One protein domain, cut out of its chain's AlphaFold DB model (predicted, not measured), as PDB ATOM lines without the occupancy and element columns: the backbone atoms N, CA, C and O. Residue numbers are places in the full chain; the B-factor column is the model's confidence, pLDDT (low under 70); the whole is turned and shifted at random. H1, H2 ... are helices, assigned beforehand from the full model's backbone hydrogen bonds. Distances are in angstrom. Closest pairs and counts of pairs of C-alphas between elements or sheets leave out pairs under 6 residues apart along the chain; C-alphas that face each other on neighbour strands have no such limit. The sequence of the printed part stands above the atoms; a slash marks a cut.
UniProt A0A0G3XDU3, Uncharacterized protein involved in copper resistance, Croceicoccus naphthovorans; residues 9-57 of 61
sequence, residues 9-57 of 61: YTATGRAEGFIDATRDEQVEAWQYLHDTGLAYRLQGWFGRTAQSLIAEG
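What this domain is: This is residues 9 to 57 of the 61 residues of the protein "Uncharacterized protein involved in copper resistance" of Croceicoccus naphthovorans (UniProt A0A0G3XDU3). Three short helices make a small compact body, with their centres at the corners of a triangle: H1 crosses H2 closely at a steep tilt, and H3 is set more loosely across from H2, with a small gap between them. The link of residues 36 to 43 bridges H2 and H3, and the link of residues 17 to 22 loops from H1 to H2. The printed part has 49 residues, with three named helices in the order H1, H2, H3 and no named strand; the class is all helix. The whole is compact, with a radius of gyration of the C-alphas of 9.7 A and spans of 22 by 22 by 16 A.

Where its parts are: H2, the longest helix, holds residues 23 to 35 and measures 18.4 A from C-alpha 23 at (-23.243, -16.426, -14.882) to C-alpha 35. H1, residues 9 to 16, is 10.6 A long and begins at C-alpha 9 at (-22.664, -15.844, 2.770). H3, residues 44 to 55, is 16.9 A long and ends at C-alpha 55 at (-38.860, -24.724, -13.687).

How they stand to each other: H2 touches H1, and their closest C-alphas, those of Ala 29 and Ala 11, are 4.5 A apart. These two helices run opposite ways at a steep tilt of 64 degrees. H2 and H3 are close but not clearly touching, with the closest C-alphas, those of Trp 30 and Ala 50, 6.6 A apart. Their lines are only just about perpendicular, at 72 degrees. H1 and H3 are near each other, with 7 pairs of C-alphas within 10 A. In H1, H2 and H3 every O i to N i+4 pair is within hydrogen-bond range.

The domain as a whole: The C-alphas of Asp 20 and Ala 55 are the two farthest apart, at 24.8 A. The printed part has no cut, and both links, H1 to H2 and H2 to H3, are short. The mean pLDDT of the printed part is 97.7, and no printed residue is under 70.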
ATOM      1  N   TYR A   9     -22.779 -17.283   3.019       96.25
ATOM      2  CA  TYR A   9     -22.664 -15.844   2.770       96.25
ATOM      3  C   TYR A   9     -22.283 -15.584   1.312       96.25
ATOM      4  O   TYR A   9     -22.964 -14.825   0.620       96.25
ATOM      5  N   THR A  10     -21.248 -16.271   0.828       96.88
ATOM      6  CA  THR A  10     -20.783 -16.147  -0.556       96.88
ATOM      7  C   THR A  10     -21.863 -16.591  -1.545       96.88
ATOM      8  O   THR A  10     -22.137 -15.876  -2.506       96.88
ATOM      9  N   ALA A  11     -22.539 -17.717  -1.290       97.31
ATOM     10  CA  ALA A  11     -23.643 -18.207  -2.117       97.31
ATOM     11  C   ALA A  11     -24.797 -17.197  -2.182       97.31
ATOM     12  O   ALA A  11     -25.259 -16.843  -3.264       97.31
ATOM     13  N   THR A  12     -25.223 -16.672  -1.030       97.94
ATOM     14  CA  THR A  12     -26.304 -15.676  -0.978       97.94
ATOM     15  C   THR A  12     -25.929 -14.424  -1.768       97.94
ATOM     16  O   THR A  12     -26.725 -13.952  -2.576       97.94
ATOM     17  N   GLY A  13     -24.701 -13.926  -1.602       97.62
ATOM     18  CA  GLY A  13     -24.267 -12.712  -2.284       97.62
ATOM     19  C   GLY A  13     -24.089 -12.840  -3.780       97.62
ATOM     20  O   GLY A  13     -24.422 -11.905  -4.508       97.62
ATOM     21  N   ARG A  14     -23.630 -14.000  -4.251       97.88
ATOM     22  CA  ARG A  14     -23.552 -14.290  -5.685       97.88
ATOM     23  C   ARG A  14     -24.946 -14.459  -6.290       97.88
ATOM     24  O   ARG A  14     -25.215 -13.891  -7.339       97.88
ATOM     25  N   ALA A  15     -25.846 -15.174  -5.611       97.75
ATOM     26  CA  ALA A  15     -27.218 -15.394  -6.072       97.75
ATOM     27  C   ALA A  15     -28.042 -14.094  -6.155       97.75
ATOM     28  O   ALA A  15     -28.805 -13.901  -7.101       97.75
ATOM     29  N   GLU A  16     -27.889 -13.198  -5.176       97.31
ATOM     30  CA  GLU A  16     -28.578 -11.901  -5.123       97.31
ATOM     31  C   GLU A  16     -27.897 -10.820  -5.982       97.31
ATOM     32  O   GLU A  16     -28.537  -9.848  -6.377       97.31
ATOM     33  N   GLY A  17     -26.614 -11.002  -6.311       96.62
ATOM     34  CA  GLY A  17     -25.847 -10.106  -7.177       96.62
ATOM     35  C   GLY A  17     -25.135  -8.957  -6.455       96.62
ATOM     36  O   GLY A  17     -24.734  -7.993  -7.105       96.62
ATOM     37  N   PHE A  18     -24.958  -9.030  -5.129       96.81
ATOM     38  CA  PHE A  18     -24.133  -8.064  -4.383       96.81
ATOM     39  C   PHE A  18     -22.658  -8.484  -4.268       96.81
ATOM     40  O   PHE A  18     -21.811  -7.667  -3.903       96.81
ATOM     41  N   ILE A  19     -22.343  -9.743  -4.579       97.50
ATOM     42  CA  ILE A  19     -20.983 -10.231  -4.824       97.50
ATOM     43  C   ILE A  19     -20.857 -10.473  -6.323       97.50
ATOM     44  O   ILE A  19     -21.685 -11.175  -6.904       97.50
ATOM     45  N   ASP A  20     -19.818  -9.902  -6.931       97.56
ATOM     46  CA  ASP A  20     -19.543 -10.089  -8.354       97.56
ATOM     47  C   ASP A  20     -19.295 -11.572  -8.665       97.56
ATOM     48  O   ASP A  20     -18.574 -12.270  -7.942       97.56
ATOM     49  N   ALA A  21     -19.945 -12.058  -9.716       96.62
ATOM     50  CA  ALA A  21     -19.932 -13.457 -10.112       96.62
ATOM     51  C   ALA A  21     -20.277 -13.584 -11.590       96.62
ATOM     52  O   ALA A  21     -21.199 -12.933 -12.097       96.62
ATOM     53  N   THR A  22     -19.574 -14.486 -12.266       97.69
ATOM     54  CA  THR A  22     -19.950 -14.928 -13.610       97.69
ATOM     55  C   THR A  22     -21.329 -15.590 -13.597       97.69
ATOM     56  O   THR A  22     -21.840 -15.992 -12.551       97.69
ATOM     57  N   ARG A  23     -21.948 -15.740 -14.774       96.81
ATOM     58  CA  ARG A  23     -23.243 -16.426 -14.882       96.81
ATOM     59  C   ARG A  23     -23.192 -17.836 -14.282       96.81
ATOM     60  O   ARG A  23     -24.111 -18.199 -13.558       96.81
ATOM     61  N   ASP A  24     -22.122 -18.579 -14.543       97.06
ATOM     62  CA  ASP A  24     -21.962 -19.951 -14.053       97.06
ATOM     63  C   ASP A  24     -21.836 -19.990 -12.522       97.06
ATOM     64  O   ASP A  24     -22.487 -20.800 -11.872       97.06
ATOM     65  N   GLU A  25     -21.091 -19.056 -11.924       96.56
ATOM     66  CA  GLU A  25     -20.977 -18.942 -10.461       96.56
ATOM     67  C   GLU A  25     -22.292 -18.525  -9.788       96.56
ATOM     68  O   GLU A  25     -22.554 -18.919  -8.651       96.56
ATOM     69  N   GLN A  26     -23.132 -17.730 -10.460       98.06
ATOM     70  CA  GLN A  26     -24.474 -17.416  -9.961       98.06
ATOM     71  C   GLN A  26     -25.374 -18.651  -9.995       98.06
ATOM     72  O   GLN A  26     -26.115 -18.889  -9.044       98.06
ATOM     73  N   VAL A  27     -25.301 -19.450 -11.065       98.25
ATOM     74  CA  VAL A  27     -26.042 -20.715 -11.175       98.25
ATOM     75  C   VAL A  27     -25.592 -21.696 -10.091       98.25
ATOM     76  O   VAL A  27     -26.437 -22.250  -9.391       98.25
ATOM     77  N   GLU A  28     -24.283 -21.843  -9.876       97.44
ATOM     78  CA  GLU A  28     -23.722 -22.665  -8.796       97.44
ATOM     79  C   GLU A  28     -24.198 -22.193  -7.415       97.44
ATOM     80  O   GLU A  28     -24.591 -22.999  -6.571       97.44
ATOM     81  N   ALA A  29     -24.226 -20.880  -7.188       97.94
ATOM     82  CA  ALA A  29     -24.737 -20.312  -5.951       97.94
ATOM     83  C   ALA A  29     -26.225 -20.629  -5.741       97.94
ATOM     84  O   ALA A  29     -26.609 -21.051  -4.651       97.94
ATOM     85  N   TRP A  30     -27.059 -20.484  -6.775       98.44
ATOM     86  CA  TRP A  30     -28.474 -20.852  -6.706       98.44
ATOM     87  C   TRP A  30     -28.677 -22.347  -6.434       98.44
ATOM     88  O   TRP A  30     -29.519 -22.683  -5.598       98.44
ATOM     89  N   GLN A  31     -27.877 -23.222  -7.054       98.44
ATOM     90  CA  GLN A  31     -27.902 -24.661  -6.778       98.44
ATOM     91  C   GLN A  31     -27.537 -24.942  -5.316       98.44
ATOM     92  O   GLN A  31     -28.280 -25.619  -4.616       98.44
ATOM     93  N   TYR A  32     -26.466 -24.334  -4.800       97.56
ATOM     94  CA  TYR A  32     -26.072 -24.485  -3.397       97.56
ATOM     95  C   TYR A  32     -27.179 -24.047  -2.425       97.56
ATOM     96  O   TYR A  32     -27.447 -24.714  -1.419       97.56
ATOM     97  N   LEU A  33     -27.840 -22.914  -2.700       98.19
ATOM     98  CA  LEU A  33     -28.936 -22.428  -1.860       98.19
ATOM     99  C   LEU A  33     -30.132 -23.390  -1.867       98.19
ATOM    100  O   LEU A  33     -30.787 -23.533  -0.830       98.19
ATOM    101  N   HIS A  34     -30.413 -24.035  -3.001       98.31
ATOM    102  CA  HIS A  34     -31.427 -25.080  -3.107       98.31
ATOM    103  C   HIS A  34     -31.014 -26.346  -2.336       98.31
ATOM    104  O   HIS A  34     -31.717 -26.726  -1.400       98.31
ATOM    105  N   ASP A  35     -29.837 -26.910  -2.628       98.12
ATOM    106  CA  ASP A  35     -29.328 -28.168  -2.052       98.12
ATOM    107  C   ASP A  35     -29.248 -28.127  -0.518       98.12
ATOM    108  O   ASP A  35     -29.539 -29.099   0.181       98.12
ATOM    109  N   THR A  36     -28.863 -26.977   0.039       97.38
ATOM    110  CA  THR A  36     -28.768 -26.776   1.497       97.38
ATOM    111  C   THR A  36     -30.110 -26.431   2.156       97.38
ATOM    112  O   THR A  36     -30.211 -26.324   3.389       97.38
ATOM    113  N   GLY A  37     -31.148 -26.209   1.349       97.38
ATOM    114  CA  GLY A  37     -32.449 -25.690   1.754       97.38
ATOM    115  C   GLY A  37     -32.422 -24.232   2.226       97.38
ATOM    116  O   GLY A  37     -33.415 -23.749   2.775       97.38
ATOM    117  N   LEU A  38     -31.302 -23.520   2.060       97.88
ATOM    118  CA  LEU A  38     -31.143 -22.138   2.513       97.88
ATOM    119  C   LEU A  38     -32.063 -21.175   1.748       97.88
ATOM    120  O   LEU A  38     -32.643 -20.282   2.368       97.88
ATOM    121  N   ALA A  39     -32.297 -21.413   0.451       98.00
ATOM    122  CA  ALA A  39     -33.231 -20.636  -0.373       98.00
ATOM    123  C   ALA A  39     -34.636 -20.537   0.252       98.00
ATOM    124  O   ALA A  39     -35.318 -19.523   0.103       98.00
ATOM    125  N   TYR A  40     -35.056 -21.569   0.991       98.00
ATOM    126  CA  TYR A  40     -36.387 -21.680   1.594       98.00
ATOM    127  C   TYR A  40     -36.457 -21.188   3.046       98.00
ATOM    128  O   TYR A  40     -37.537 -21.154   3.633       98.00
ATOM    129  N   ARG A  41     -35.313 -20.812   3.633       97.56
ATOM    130  CA  ARG A  41     -35.215 -20.221   4.980       97.56
ATOM    131  C   ARG A  41     -34.954 -18.716   4.941       97.56
ATOM    132  O   ARG A  41     -35.256 -18.026   5.911       97.56
ATOM    133  N   LEU A  42     -34.385 -18.220   3.843       95.19
ATOM    134  CA  LEU A  42     -34.215 -16.793   3.584       95.19
ATOM    135  C   LEU A  42     -35.560 -16.117   3.261       95.19
ATOM    136  O   LEU A  42     -36.595 -16.765   3.103       95.19
ATOM    137  N   GLN A  43     -35.541 -14.784   3.158       95.31
ATOM    138  CA  GLN A  43     -36.701 -13.994   2.741       95.31
ATOM    139  C   GLN A  43     -37.337 -14.567   1.465       95.31
ATOM    140  O   GLN A  43     -36.638 -14.995   0.547       95.31
ATOM    141  N   GLY A  44     -38.671 -14.541   1.387       95.62
ATOM    142  CA  GLY A  44     -39.429 -15.361   0.430       95.62
ATOM    143  C   GLY A  44     -39.128 -15.142  -1.060       95.62
ATOM    144  O   GLY A  44     -39.575 -15.935  -1.883       95.62
ATOM    145  N   TRP A  45     -38.388 -14.092  -1.425       98.00
ATOM    146  CA  TRP A  45     -37.862 -13.928  -2.779       98.00
ATOM    147  C   TRP A  45     -36.932 -15.081  -3.183       98.00
ATOM    148  O   TRP A  45     -37.147 -15.645  -4.249       98.00
ATOM    149  N   PHE A  46     -36.001 -15.511  -2.320       98.44
ATOM    150  CA  PHE A  46     -35.051 -16.586  -2.648       98.44
ATOM    151  C   PHE A  46     -35.759 -17.892  -3.003       98.44
ATOM    152  O   PHE A  46     -35.466 -18.490  -4.034       98.44
ATOM    153  N   GLY A  47     -36.743 -18.298  -2.197       98.31
ATOM    154  CA  GLY A  47     -37.499 -19.520  -2.449       98.31
ATOM    155  C   GLY A  47     -38.275 -19.470  -3.767       98.31
ATOM    156  O   GLY A  47     -38.271 -20.446  -4.511       98.31
ATOM    157  N   ARG A  48     -38.902 -18.331  -4.096       98.62
ATOM    158  CA  ARG A  48     -39.612 -18.168  -5.378       98.62
ATOM    159  C   ARG A  48     -38.657 -18.170  -6.569       98.62
ATOM    160  O   ARG A  48     -38.977 -18.779  -7.583       98.62
ATOM    161  N   THR A  49     -37.502 -17.522  -6.441       98.56
ATOM    162  CA  THR A  49     -36.493 -17.491  -7.504       98.56
ATOM    163  C   THR A  49     -35.910 -18.878  -7.744       98.56
ATOM    164  O   THR A  49     -35.892 -19.316  -8.888       98.56
ATOM    165  N   ALA A  50     -35.539 -19.617  -6.691       98.56
ATOM    166  CA  ALA A  50     -35.064 -20.995  -6.824       98.56
ATOM    167  C   ALA A  50     -36.092 -21.882  -7.548       98.56
ATOM    168  O   ALA A  50     -35.740 -22.590  -8.482       98.56
ATOM    169  N   GLN A  51     -37.380 -21.769  -7.198       98.56
ATOM    170  CA  GLN A  51     -38.449 -22.508  -7.881       98.56
ATOM    171  C   GLN A  51     -38.604 -22.121  -9.363       98.56
ATOM    172  O   GLN A  51     -38.810 -22.995 -10.201       98.56
ATOM    173  N   SER A  52     -38.469 -20.834  -9.711       98.69
ATOM    174  CA  SER A  52     -38.466 -20.393 -11.118       98.69
ATOM    175  C   SER A  52     -37.289 -20.992 -11.885       98.69
ATOM    176  O   SER A  52     -37.470 -21.528 -12.972       98.69
ATOM    177  N   LEU A  53     -36.092 -20.967 -11.295       98.56
ATOM    178  CA  LEU A  53     -34.876 -21.476 -11.927       98.56
ATOM    179  C   LEU A  53     -34.914 -22.998 -12.138       98.56
ATOM    180  O   LEU A  53     -34.427 -23.467 -13.163       98.56
ATOM    181  N   ILE A  54     -35.527 -23.753 -11.218       98.62
ATOM    182  CA  ILE A  54     -35.805 -25.189 -11.400       98.62
ATOM    183  C   ILE A  54     -36.775 -25.394 -12.567       98.62
ATOM    184  O   ILE A  54     -36.517 -26.201 -13.458       98.62
ATOM    185  N   ALA A  55     -37.874 -24.632 -12.610       98.62
ATOM    186  CA  ALA A  55     -38.860 -24.724 -13.687       98.62
ATOM    187  C   ALA A  55     -38.275 -24.359 -15.067       98.62
ATOM    188  O   ALA A  55     -38.693 -24.913 -16.084       98.62
ATOM    189  N   GLU A  56     -37.300 -23.451 -15.102       98.44
ATOM    190  CA  GLU A  56     -36.557 -23.050 -16.300       98.44
ATOM    191  C   GLU A  56     -35.418 -24.024 -16.667       98.44
ATOM    192  O   GLU A  56     -34.836 -23.901 -17.745       98.44
ATOM    193  N   GLY A  57     -35.091 -24.992 -15.802       98.25
ATOM    194  CA  GLY A  57     -33.997 -25.947 -16.004       98.25
ATOM    195  C   GLY A  57     -32.597 -25.343 -15.849       98.25
ATOM    196  O   GLY A  57     -31.634 -25.890 -16.381       98.25
TER     197      GLY A  57